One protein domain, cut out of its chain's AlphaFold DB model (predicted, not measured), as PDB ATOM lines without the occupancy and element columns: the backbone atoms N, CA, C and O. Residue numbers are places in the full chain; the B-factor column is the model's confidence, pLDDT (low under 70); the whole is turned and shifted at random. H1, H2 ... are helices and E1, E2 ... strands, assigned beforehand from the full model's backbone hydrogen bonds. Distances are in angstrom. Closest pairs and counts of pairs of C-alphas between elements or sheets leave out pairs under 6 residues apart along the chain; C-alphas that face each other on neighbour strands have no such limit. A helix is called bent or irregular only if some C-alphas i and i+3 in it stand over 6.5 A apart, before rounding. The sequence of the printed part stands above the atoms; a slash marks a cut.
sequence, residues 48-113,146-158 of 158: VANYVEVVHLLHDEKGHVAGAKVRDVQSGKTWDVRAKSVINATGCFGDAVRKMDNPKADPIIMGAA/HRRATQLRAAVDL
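This is residues 48 to 113 and 146 to 158 of the 158 residues of the protein "FAD-dependent oxidoreductase" of archaeon (UniProt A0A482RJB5). A strongly twisted three-strand antiparallel meander, each strand neighbouring the one before, makes a small sheet, order E1, E2, E3, with helix H1 over edge strand E1 and the unnamed residues 106 to 113 beyond H1. The 79 printed residues run E1, E2, E3, H1, mixed in class, with under half in named elements. The whole is compact, radius of gyration of the C-alphas 12.9 A, spanning 37 by 34 by 20 A.

E1, residues 52 to 59, begins at C-alpha (263.253, 136.803, 219.974), measures 19.4 A and bends by 63 degrees at residue 55. E2, residues 65 to 72, measures 20.8 A; E3, residues 78 to 82, 13.4 A. H1, residues 91 to 101, 16.6 A, ends at C-alpha (245.097, 140.001, 217.361); it is irregular, C-alphas 92 and 95 being 7.5 A apart.

The sheet is only just strongly twisted, its C-alphas up to 4.4 A off its best plane. Hairpin E1 and E2 has N 53 and O 71 within hydrogen-bond range, 2.9 A; hairpin E2 and E3 has N 81 and O 68, 2.8 A. H1 is on the sheet, height 8.7 A, slantwise to E1 at 33 degrees on the local plane; their closest C-alphas, His 56 and Met 100, are 6.5 A apart. In H1, 5 of 7 O i to N i+4 pairs are within range.

The farthest C-alphas, Glu 61 and Ala 113, are 40.9 A apart. Residues 114 to 145 are not printed; C-alphas 113 and 146 are 16.4 A apart across the cut. No link is long. Residues 146 to 158 have pLDDT under 70.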
ATOM      1  N   VAL A  48     268.148 145.312 215.995       96.31
ATOM      2  CA  VAL A  48     267.770 144.021 215.408       96.31
ATOM      3  C   VAL A  48     268.110 142.912 216.392       96.31
ATOM      4  O   VAL A  48     269.238 142.826 216.868       96.31
ATOM      5  N   ALA A  49     267.137 142.046 216.668       95.19
ATOM      6  CA  ALA A  49     267.306 140.890 217.536       95.19
ATOM      7  C   ALA A  49     266.846 139.617 216.818       95.19
ATOM      8  O   ALA A  49     265.748 139.556 216.264       95.19
ATOM      9  N   ASN A  50     267.694 138.592 216.821       95.19
ATOM     10  CA  ASN A  50     267.330 137.231 216.440       95.19
ATOM     11  C   ASN A  50     266.978 136.417 217.693       95.19
ATOM     12  O   ASN A  50     267.241 136.850 218.808       95.19
ATOM     13  N   TYR A  51     266.356 135.247 217.511       96.44
ATOM     14  CA  TYR A  51     265.941 134.384 218.630       96.44
ATOM     15  C   TYR A  51     264.995 135.071 219.640       96.44
ATOM     16  O   TYR A  51     264.863 134.636 220.779       96.44
ATOM     17  N   VAL A  52     264.288 136.115 219.203       97.38
ATOM     18  CA  VAL A  52     263.253 136.803 219.974       97.38
ATOM     19  C   VAL A  52     261.917 136.560 219.286       97.38
ATOM     20  O   VAL A  52     261.690 137.026 218.171       97.38
ATOM     21  N   GLU A  53     261.045 135.783 219.925       96.88
ATOM     22  CA  GLU A  53     259.716 135.473 219.402       96.88
ATOM     23  C   GLU A  53     258.657 136.415 219.978       96.88
ATOM     24  O   GLU A  53     258.665 136.736 221.166       96.88
ATOM     25  N   VAL A  54     257.697 136.822 219.151       97.12
ATOM     26  CA  VAL A  54     256.476 137.477 219.635       97.12
ATOM     27  C   VAL A  54     255.544 136.425 220.212       97.12
ATOM     28  O   VAL A  54     255.161 135.482 219.515       97.12
ATOM     29  N   VAL A  55     255.164 136.602 221.478       96.94
ATOM     30  CA  VAL A  55     254.236 135.698 222.168       96.94
ATOM     31  C   VAL A  55     252.834 136.270 222.282       96.94
ATOM     32  O   VAL A  55     251.892 135.488 222.239       96.94
ATOM     33  N   HIS A  56     252.687 137.589 222.442       96.69
ATOM     34  CA  HIS A  56     251.404 138.300 222.531       96.69
ATOM     35  C   HIS A  56     251.541 139.704 221.932       96.69
ATOM     36  O   HIS A  56     252.599 140.325 222.040       96.69
ATOM     37  N   LEU A  57     250.457 140.222 221.358       97.62
ATOM     38  CA  LEU A  57     250.357 141.629 220.978       97.62
ATOM     39  C   LEU A  57     249.877 142.454 222.173       97.62
ATOM     40  O   LEU A  57     249.123 141.963 223.013       97.62
ATOM     41  N   LEU A  58     250.374 143.683 222.276       97.25
ATOM     42  CA  LEU A  58     249.955 144.641 223.293       97.25
ATOM     43  C   LEU A  58     249.019 145.650 222.642       97.25
ATOM     44  O   LEU A  58     249.334 146.142 221.560       97.25
ATOM     45  N   HIS A  59     247.942 146.013 223.331       96.62
ATOM     46  CA  HIS A  59     246.976 146.999 222.852       96.62
ATOM     47  C   HIS A  59     246.943 148.238 223.751       96.62
ATOM     48  O   HIS A  59     247.298 148.171 224.933       96.62
ATOM     49  N   ASP A  60     246.574 149.378 223.174       95.31
ATOM     50  CA  ASP A  60     246.268 150.604 223.908       95.31
ATOM     51  C   ASP A  60     244.833 150.585 224.473       95.31
ATOM     52  O   ASP A  60     244.063 149.645 224.265       95.31
ATOM     53  N   GLU A  61     244.457 151.647 225.186       94.75
ATOM     54  CA  GLU A  61     243.113 151.808 225.764       94.75
ATOM     55  C   GLU A  61     241.995 151.864 224.710       94.75
ATOM     56  O   GLU A  61     240.831 151.624 225.023       94.75
ATOM     57  N   LYS A  62     242.337 152.178 223.456       94.44
ATOM     58  CA  LYS A  62     241.407 152.235 222.323       94.44
ATOM     59  C   LYS A  62     241.316 150.896 221.584       94.44
ATOM     60  O   LYS A  62     240.537 150.787 220.640       94.44
ATOM     61  N   GLY A  63     242.080 149.889 222.008       93.19
ATOM     62  CA  GLY A  63     242.125 148.570 221.388       93.19
ATOM     63  C   GLY A  63     243.014 148.486 220.147       93.19
ATOM     64  O   GLY A  63     242.898 147.520 219.398       93.19
ATOM     65  N   HIS A  64     243.900 149.454 219.898       94.38
ATOM     66  CA  HIS A  64     244.873 149.384 218.805       94.38
ATOM     67  C   HIS A  64     246.172 148.726 219.254       94.38
ATOM     68  O   HIS A  64     246.602 148.903 220.391       94.38
ATOM     69  N   VAL A  65     246.848 148.021 218.344       96.19
ATOM     70  CA  VAL A  65     248.162 147.429 218.622       96.19
ATOM     71  C   VAL A  65     249.190 148.529 218.921       96.19
ATOM     72  O   VAL A  65     249.439 149.402 218.095       96.19
ATOM     73  N   ALA A  66     249.824 148.443 220.090       97.12
ATOM     74  CA  ALA A  66     250.788 149.408 220.628       97.12
ATOM     75  C   ALA A  66     252.132 148.761 221.025       97.12
ATOM     76  O   ALA A  66     252.931 149.326 221.783       97.12
ATOM     77  N   GLY A  67     252.377 147.532 220.569       97.56
ATOM     78  CA  GLY A  67     253.602 146.795 220.849       97.56
ATOM     79  C   GLY A  67     253.405 145.285 220.870       97.56
ATOM     80  O   GLY A  67     252.386 144.758 220.421       97.56
ATOM     81  N   ALA A  68     254.389 144.587 221.427       97.94
ATOM     82  CA  ALA A  68     254.367 143.142 221.588       97.94
ATOM     83  C   ALA A  68     255.074 142.720 222.879       97.94
ATOM     84  O   ALA A  68     256.104 143.281 223.253       97.94
ATOM     85  N   LYS A  69     254.553 141.681 223.530       98.12
ATOM     86  CA  LYS A  69     255.316 140.895 224.495       98.12
ATOM     87  C   LYS A  69     256.160 139.902 223.717       98.12
ATOM     88  O   LYS A  69     255.639 139.136 222.896       98.12
ATOM     89  N   VAL A  70     257.452 139.904 223.995       98.19
ATOM     90  CA  VAL A  70     258.429 139.055 223.324       98.19
ATOM     91  C   VAL A  70     259.106 138.110 224.307       98.19
ATOM     92  O   VAL A  70     259.121 138.356 225.515       98.19
ATOM     93  N   ARG A  71     259.652 137.012 223.785       98.12
ATOM     94  CA  ARG A  71     260.428 136.026 224.534       98.12
ATOM     95  C   ARG A  71     261.759 135.777 223.842       98.12
ATOM     96  O   ARG A  71     261.776 135.417 222.669       98.12
ATOM     97  N   ASP A  72     262.850 135.891 224.585       97.62
ATOM     98  CA  ASP A  72     264.134 135.324 224.176       97.62
ATOM     99  C   ASP A  72     264.040 133.800 224.285       97.62
ATOM    100  O   ASP A  72     263.830 133.259 225.373       97.62
ATOM    101  N   VAL A  73     264.163 133.095 223.160       96.00
ATOM    102  CA  VAL A  73     264.034 131.630 223.138       96.00
ATOM    103  C   VAL A  73     265.245 130.916 223.729       96.00
ATOM    104  O   VAL A  73     265.133 129.741 224.069       96.00
ATOM    105  N   GLN A  74     266.383 131.597 223.877       95.44
ATOM    106  CA  GLN A  74     267.587 131.022 224.468       95.44
ATOM    107  C   GLN A  74     267.524 131.056 225.996       95.44
ATOM    108  O   GLN A  74     267.797 130.049 226.644       95.44
ATOM    109  N   SER A  75     267.137 132.194 226.582       96.62
ATOM    110  CA  SER A  75     267.040 132.336 228.044       96.62
ATOM    111  C   SER A  75     265.648 132.064 228.620       96.62
ATOM    112  O   SER A  75     265.506 131.895 229.829       96.62
ATOM    113  N   GLY A  76     264.606 132.068 227.787       96.31
ATOM    114  CA  GLY A  76     263.205 131.965 228.202       96.31
ATOM    115  C   GLY A  76     262.624 133.251 228.803       96.31
ATOM    116  O   GLY A  76     261.431 133.287 229.113       96.31
ATOM    117  N   LYS A  77     263.425 134.313 228.961       97.69
ATOM    118  CA  LYS A  77     262.978 135.587 229.538       97.69
ATOM    119  C   LYS A  77     261.983 136.285 228.620       97.69
ATOM    120  O   LYS A  77     262.139 136.284 227.400       97.69
ATOM    121  N   THR A  78     260.992 136.933 229.224       98.00
ATOM    122  CA  THR A  78     259.966 137.699 228.511       98.00
ATOM    123  C   THR A  78     259.968 139.155 228.930       98.00
ATOM    124  O   THR A  78     260.083 139.446 230.120       98.00
ATOM    125  N   TRP A  79     259.767 140.057 227.978       98.06
ATOM    126  CA  TRP A  79     259.610 141.488 228.231       98.06
ATOM    127  C   TRP A  79     258.666 142.117 227.208       98.06
ATOM    128  O   TRP A  79     258.301 141.494 226.208       98.06
ATOM    129  N   ASP A  80     258.259 143.354 227.473       98.06
ATOM    130  CA  ASP A  80     257.364 144.110 226.605       98.06
ATOM    131  C   ASP A  80     258.170 145.090 225.749       98.06
ATOM    132  O   ASP A  80     259.049 145.793 226.247       98.06
ATOM    133  N   VAL A  81     257.848 145.153 224.460       97.62
ATOM    134  CA  VAL A  81     258.367 146.143 223.512       97.62
ATOM    135  C   VAL A  81     257.199 147.016 223.081       97.62
ATOM    136  O   VAL A  81     256.238 146.528 222.484       97.62
ATOM    137  N   ARG A  82     257.266 148.310 223.395       97.56
ATOM    138  CA  ARG A  82     256.272 149.302 222.973       97.56
ATOM    139  C   ARG A  82     256.682 149.901 221.635       97.56
ATOM    140  O   ARG A  82     257.860 150.159 221.411       97.56
ATOM    141  N   ALA A  83     255.711 150.116 220.755       95.56
ATOM    142  CA  ALA A  83     255.942 150.697 219.439       95.56
ATOM    143  C   ALA A  83     254.723 151.510 218.997       95.56
ATOM    144  O   ALA A  83     253.592 151.183 219.351       95.56
ATOM    145  N   LYS A  84     254.956 152.552 218.193       95.38
ATOM    146  CA  LYS A  84     253.876 153.344 217.576       95.38
ATOM    147  C   LYS A  84     253.156 152.567 216.471       95.38
ATOM    148  O   LYS A  84     251.964 152.756 216.269       95.38
ATOM    149  N   SER A  85     253.895 151.697 215.784       95.62
ATOM    150  CA  SER A  85     253.402 150.871 214.686       95.62
ATOM    151  C   SER A  85     254.041 149.491 214.751       95.62
ATOM    152  O   SER A  85     255.211 149.356 215.107       95.62
ATOM    153  N   VAL A  86     253.280 148.468 214.364       96.38
ATOM    154  CA  VAL A  86     253.740 147.079 214.313       96.38
ATOM    155  C   VAL A  86     253.486 146.519 212.918       96.38
ATOM    156  O   VAL A  86     252.360 146.548 212.430       96.38
ATOM    157  N   ILE A  87     254.535 146.000 212.276       97.25
ATOM    158  CA  ILE A  87     254.454 145.374 210.950       97.25
ATOM    159  C   ILE A  87     254.614 143.860 211.107       97.25
ATOM    160  O   ILE A  87     255.631 143.373 211.601       97.25
ATOM    161  N   ASN A  88     253.618 143.104 210.644       95.94
ATOM    162  CA  ASN A  88     253.691 141.647 210.579       95.94
ATOM    163  C   ASN A  88     254.367 141.202 209.272       95.94
ATOM    164  O   ASN A  88     253.718 141.105 208.234       95.94
ATOM    165  N   ALA A  89     255.665 140.908 209.339       96.44
ATOM    166  CA  ALA A  89     256.475 140.435 208.211       96.44
ATOM    167  C   ALA A  89     256.941 138.975 208.397       96.44
ATOM    168  O   ALA A  89     258.096 138.645 208.148       96.44
ATOM    169  N   THR A  90     256.056 138.093 208.877       95.62
ATOM    170  CA  THR A  90     256.414 136.733 209.337       95.62
ATOM    171  C   THR A  90     256.218 135.629 208.286       95.62
ATOM    172  O   THR A  90     256.185 134.441 208.612       95.62
ATOM    173  N   GLY A  91     256.110 136.003 207.007       95.31
ATOM    174  CA  GLY A  91     255.999 135.058 205.892       95.31
ATOM    175  C   GLY A  91     254.809 134.109 206.050       95.31
ATOM    176  O   GLY A  91     253.702 134.544 206.358       95.31
ATOM    177  N   CYS A  92     255.042 132.801 205.893       94.88
ATOM    178  CA  CYS A  92     254.007 131.769 206.030       94.88
ATOM    179  C   CYS A  92     253.365 131.698 207.431       94.88
ATOM    180  O   CYS A  92     252.293 131.116 207.586       94.88
ATOM    181  N   PHE A  93     253.977 132.318 208.444       94.81
ATOM    182  CA  PHE A  93     253.443 132.401 209.803       94.81
ATOM    183  C   PHE A  93     252.548 133.628 210.034       94.81
ATOM    184  O   PHE A  93     252.059 133.816 211.150       94.81
ATOM    185  N   GLY A  94     252.282 134.437 209.002       96.06
ATOM    186  CA  GLY A  94     251.501 135.672 209.115       96.06
ATOM    187  C   GLY A  94     250.139 135.480 209.781       96.06
ATOM    188  O   GLY A  94     249.781 136.260 210.664       96.06
ATOM    189  N   ASP A  95     249.424 134.405 209.444       96.56
ATOM    190  CA  ASP A  95     248.120 134.092 210.038       96.56
ATOM    191  C   ASP A  95     248.202 133.725 211.521       96.56
ATOM    192  O   ASP A  95     247.263 133.999 212.266       96.56
ATOM    193  N   ALA A  96     249.321 133.160 211.984       94.94
ATOM    194  CA  ALA A  96     249.503 132.878 213.404       94.94
ATOM    195  C   ALA A  96     249.537 134.177 214.217       94.94
ATOM    196  O   ALA A  96     248.897 134.251 215.261       94.94
ATOM    197  N   VAL A  97     250.213 135.215 213.713       96.31
ATOM    198  CA  VAL A  97     250.244 136.540 214.355       96.31
ATOM    199  C   VAL A  97     248.903 137.259 214.211       96.31
ATOM    200  O   VAL A  97     248.425 137.835 215.182       96.31
ATOM    201  N   ARG A  98     248.235 137.174 213.051       96.56
ATOM    202  CA  ARG A  98     246.887 137.754 212.871       96.56
ATOM    203  C   ARG A  98     245.878 137.172 213.859       96.56
ATOM    204  O   ARG A  98     245.062 137.907 214.401       96.56
ATOM    205  N   LYS A  99     245.968 135.871 214.141       96.12
ATOM    206  CA  LYS A  99     245.115 135.198 215.129       96.12
ATOM    207  C   LYS A  99     245.435 135.564 216.580       96.12
ATOM    208  O   LYS A  99     244.573 135.366 217.429       96.12
ATOM    209  N   MET A 100     246.626 136.103 216.868       95.25
ATOM    210  CA  MET A 100     246.918 136.700 218.181       95.25
ATOM    211  C   MET A 100     246.146 138.007 218.394       95.25
ATOM    212  O   MET A 100     245.817 138.321 219.531       95.25
ATOM    213  N   ASP A 101     245.872 138.754 217.320       95.00
ATOM    214  CA  ASP A 101     245.097 140.001 217.361       95.00
ATOM    215  C   ASP A 101     243.587 139.729 217.320       95.00
ATOM    216  O   ASP A 101     242.826 140.153 218.185       95.00
ATOM    217  N   ASN A 102     243.155 138.945 216.332       95.50
ATOM    218  CA  ASN A 102     241.770 138.549 216.148       95.50
ATOM    219  C   ASN A 102     241.682 137.026 215.969       95.50
ATOM    220  O   ASN A 102     241.912 136.521 214.866       95.50
ATOM    221  N   PRO A 103     241.278 136.274 217.008       95.06
ATOM    222  CA  PRO A 103     241.149 134.818 216.932       95.06
ATOM    223  C   PRO A 103     240.169 134.320 215.861       95.06
ATOM    224  O   PRO A 103     240.264 133.172 215.432       95.06
ATOM    225  N   LYS A 104     239.233 135.173 215.425       97.06
ATOM    226  CA  LYS A 104     238.245 134.881 214.377       97.06
ATOM    227  C   LYS A 104     238.729 135.263 212.976       97.06
ATOM    228  O   LYS A 104     237.943 135.201 212.041       97.06
ATOM    229  N   ALA A 105     239.980 135.698 212.822       96.50
ATOM    230  CA  ALA A 105     240.520 136.059 211.522       96.50
ATOM    231  C   ALA A 105     240.551 134.844 210.586       96.50
ATOM    232  O   ALA A 105     241.180 133.822 210.891       96.50
ATOM    233  N   ASP A 106     239.922 135.000 209.423       97.25
ATOM    234  CA  ASP A 106     239.989 134.006 208.362       97.25
ATOM    235  C   ASP A 106     241.434 133.867 207.853       97.25
ATOM    236  O   ASP A 106     242.137 134.882 207.695       97.25
ATOM    237  N   PRO A 107     241.908 132.631 207.603       95.00
ATOM    238  CA  PRO A 107     243.212 132.405 206.998       95.00
ATOM    239  C   PRO A 107     243.298 133.058 205.618       95.00
ATOM    240  O   PRO A 107     242.381 132.925 204.810       95.00
ATOM    241  N   ILE A 108     244.413 133.726 205.339       96.88
ATOM    242  CA  ILE A 108     244.716 134.277 204.007       96.88
ATOM    243  C   ILE A 108     245.946 133.617 203.384       96.88
ATOM    244  O   ILE A 108     246.190 133.771 202.190       96.88
ATOM    245  N   ILE A 109     246.735 132.894 204.180       95.69
ATOM    246  CA  ILE A 109     247.964 132.253 203.729       95.69
ATOM    247  C   ILE A 109     247.672 130.804 203.350       95.69
ATOM    248  O   ILE A 109     247.268 129.993 204.183       95.69
ATOM    249  N   MET A 110     247.966 130.463 202.097       95.00
ATOM    250  CA  MET A 110     248.003 129.087 201.612       95.00
ATOM    251  C   MET A 110     249.459 128.676 201.395       95.00
ATOM    252  O   MET A 110     250.146 129.216 200.531       95.00
ATOM    253  N   GLY A 111     249.953 127.751 202.218       89.94
ATOM    254  CA  GLY A 111     251.322 127.254 202.107       89.94
ATOM    255  C   GLY A 111     251.482 126.263 200.954       89.94
ATOM    256  O   GLY A 111     250.637 125.392 200.763       89.94
ATOM    257  N   ALA A 112     252.604 126.358 200.244       93.31
ATOM    258  CA  ALA A 112     253.076 125.345 199.307       93.31
ATOM    259  C   ALA A 112     254.464 124.858 199.742       93.31
ATOM    260  O   ALA A 112     255.230 125.611 200.345       93.31
ATOM    261  N   ALA A 113     254.780 123.597 199.448       93.00
ATOM    262  CA  ALA A 113     256.080 123.008 199.744       93.00
ATOM    263  C   ALA A 113     256.873 122.791 198.451       93.00
ATOM    264  O   ALA A 113     256.327 122.317 197.458       93.00
ATOM    265  N   HIS A 146     260.359 122.351 214.280       30.81
ATOM    266  CA  HIS A 146     260.424 123.101 215.518       30.81
ATOM    267  C   HIS A 146     259.606 124.373 215.362       30.81
ATOM    268  O   HIS A 146     259.928 125.311 214.641       30.81
ATOM    269  N   ARG A 147     258.449 124.298 216.018       38.53
ATOM    270  CA  ARG A 147     257.530 125.387 216.300       38.53
ATOM    271  C   ARG A 147     258.333 126.580 216.838       38.53
ATOM    272  O   ARG A 147     259.187 126.378 217.693       38.53
ATOM    273  N   ARG A 148     257.921 127.795 216.457       39.41
ATOM    274  CA  ARG A 148     258.263 129.088 217.089       39.41
ATOM    275  C   ARG A 148     259.617 129.692 216.698       39.41
ATOM    276  O   ARG A 148     260.569 129.689 217.461       39.41
ATOM    277  N   ALA A 149     259.646 130.333 215.536       31.86
ATOM    278  CA  ALA A 149     260.545 131.458 215.298       31.86
ATOM    279  C   ALA A 149     259.786 132.524 214.503       31.86
ATOM    280  O   ALA A 149     259.987 132.721 213.309       31.86
ATOM    281  N   THR A 150     258.848 133.182 215.176       35.53
ATOM    282  CA  THR A 150     258.171 134.369 214.656       35.53
ATOM    283  C   THR A 150     259.149 135.541 214.774       35.53
ATOM    284  O   THR A 150     259.152 136.237 215.786       35.53
ATOM    285  N   GLN A 151     260.037 135.721 213.790       34.38
ATOM    286  CA  GLN A 151     260.899 136.905 213.720       34.38
ATOM    287  C   GLN A 151     260.032 138.125 213.404       34.38
ATOM    288  O   GLN A 151     259.541 138.278 212.287       34.38
ATOM    289  N   LEU A 152     259.842 139.000 214.388       37.62
ATOM    290  CA  LEU A 152     259.266 140.317 214.160       37.62
ATOM    291  C   LEU A 152     260.410 141.324 214.008       37.62
ATOM    292  O   LEU A 152     261.207 141.513 214.924       37.62
ATOM    293  N   ARG A 153     260.484 141.989 212.851       36.09
ATOM    294  CA  ARG A 153     261.282 143.209 212.692       36.09
ATOM    295  C   ARG A 153     260.528 144.354 213.365       36.09
ATOM    296  O   ARG A 153     259.723 145.024 212.727       36.09
ATOM    297  N   ALA A 154     260.765 144.568 214.654       33.03
ATOM    298  CA  ALA A 154     260.448 145.844 215.274       33.03
ATOM    299  C   ALA A 154     261.608 146.799 214.969       33.03
ATOM    300  O   ALA A 154     262.645 146.746 215.622       33.03
ATOM    301  N   ALA A 155     261.456 147.645 213.947       34.34
ATOM    302  CA  ALA A 155     262.250 148.863 213.864       34.34
ATOM    303  C   ALA A 155     261.755 149.772 214.997       34.34
ATOM    304  O   ALA A 155     260.748 150.463 214.859       34.34
ATOM    305  N   VAL A 156     262.376 149.648 216.168       33.81
ATOM    306  CA  VAL A 156     262.137 150.564 217.279       33.81
ATOM    307  C   VAL A 156     263.043 151.760 217.031       33.81
ATOM    308  O   VAL A 156     264.228 151.711 217.353       33.81
ATOM    309  N   ASP A 157     262.491 152.797 216.405       29.42
ATOM    310  CA  ASP A 157     263.027 154.147 216.566       29.42
ATOM    311  C   ASP A 157     262.798 154.524 218.038       29.42
ATOM    312  O   ASP A 157     261.650 154.694 218.467       29.42
ATOM    313  N   LEU A 158     263.884 154.539 218.819       30.02
ATOM    314  CA  LEU A 158     263.929 155.167 220.143       30.02
ATOM    315  C   LEU A 158     263.998 156.688 219.989       30.02
ATOM    316  O   LEU A 158     264.780 157.151 219.129       30.02
TER     317      LEU A 158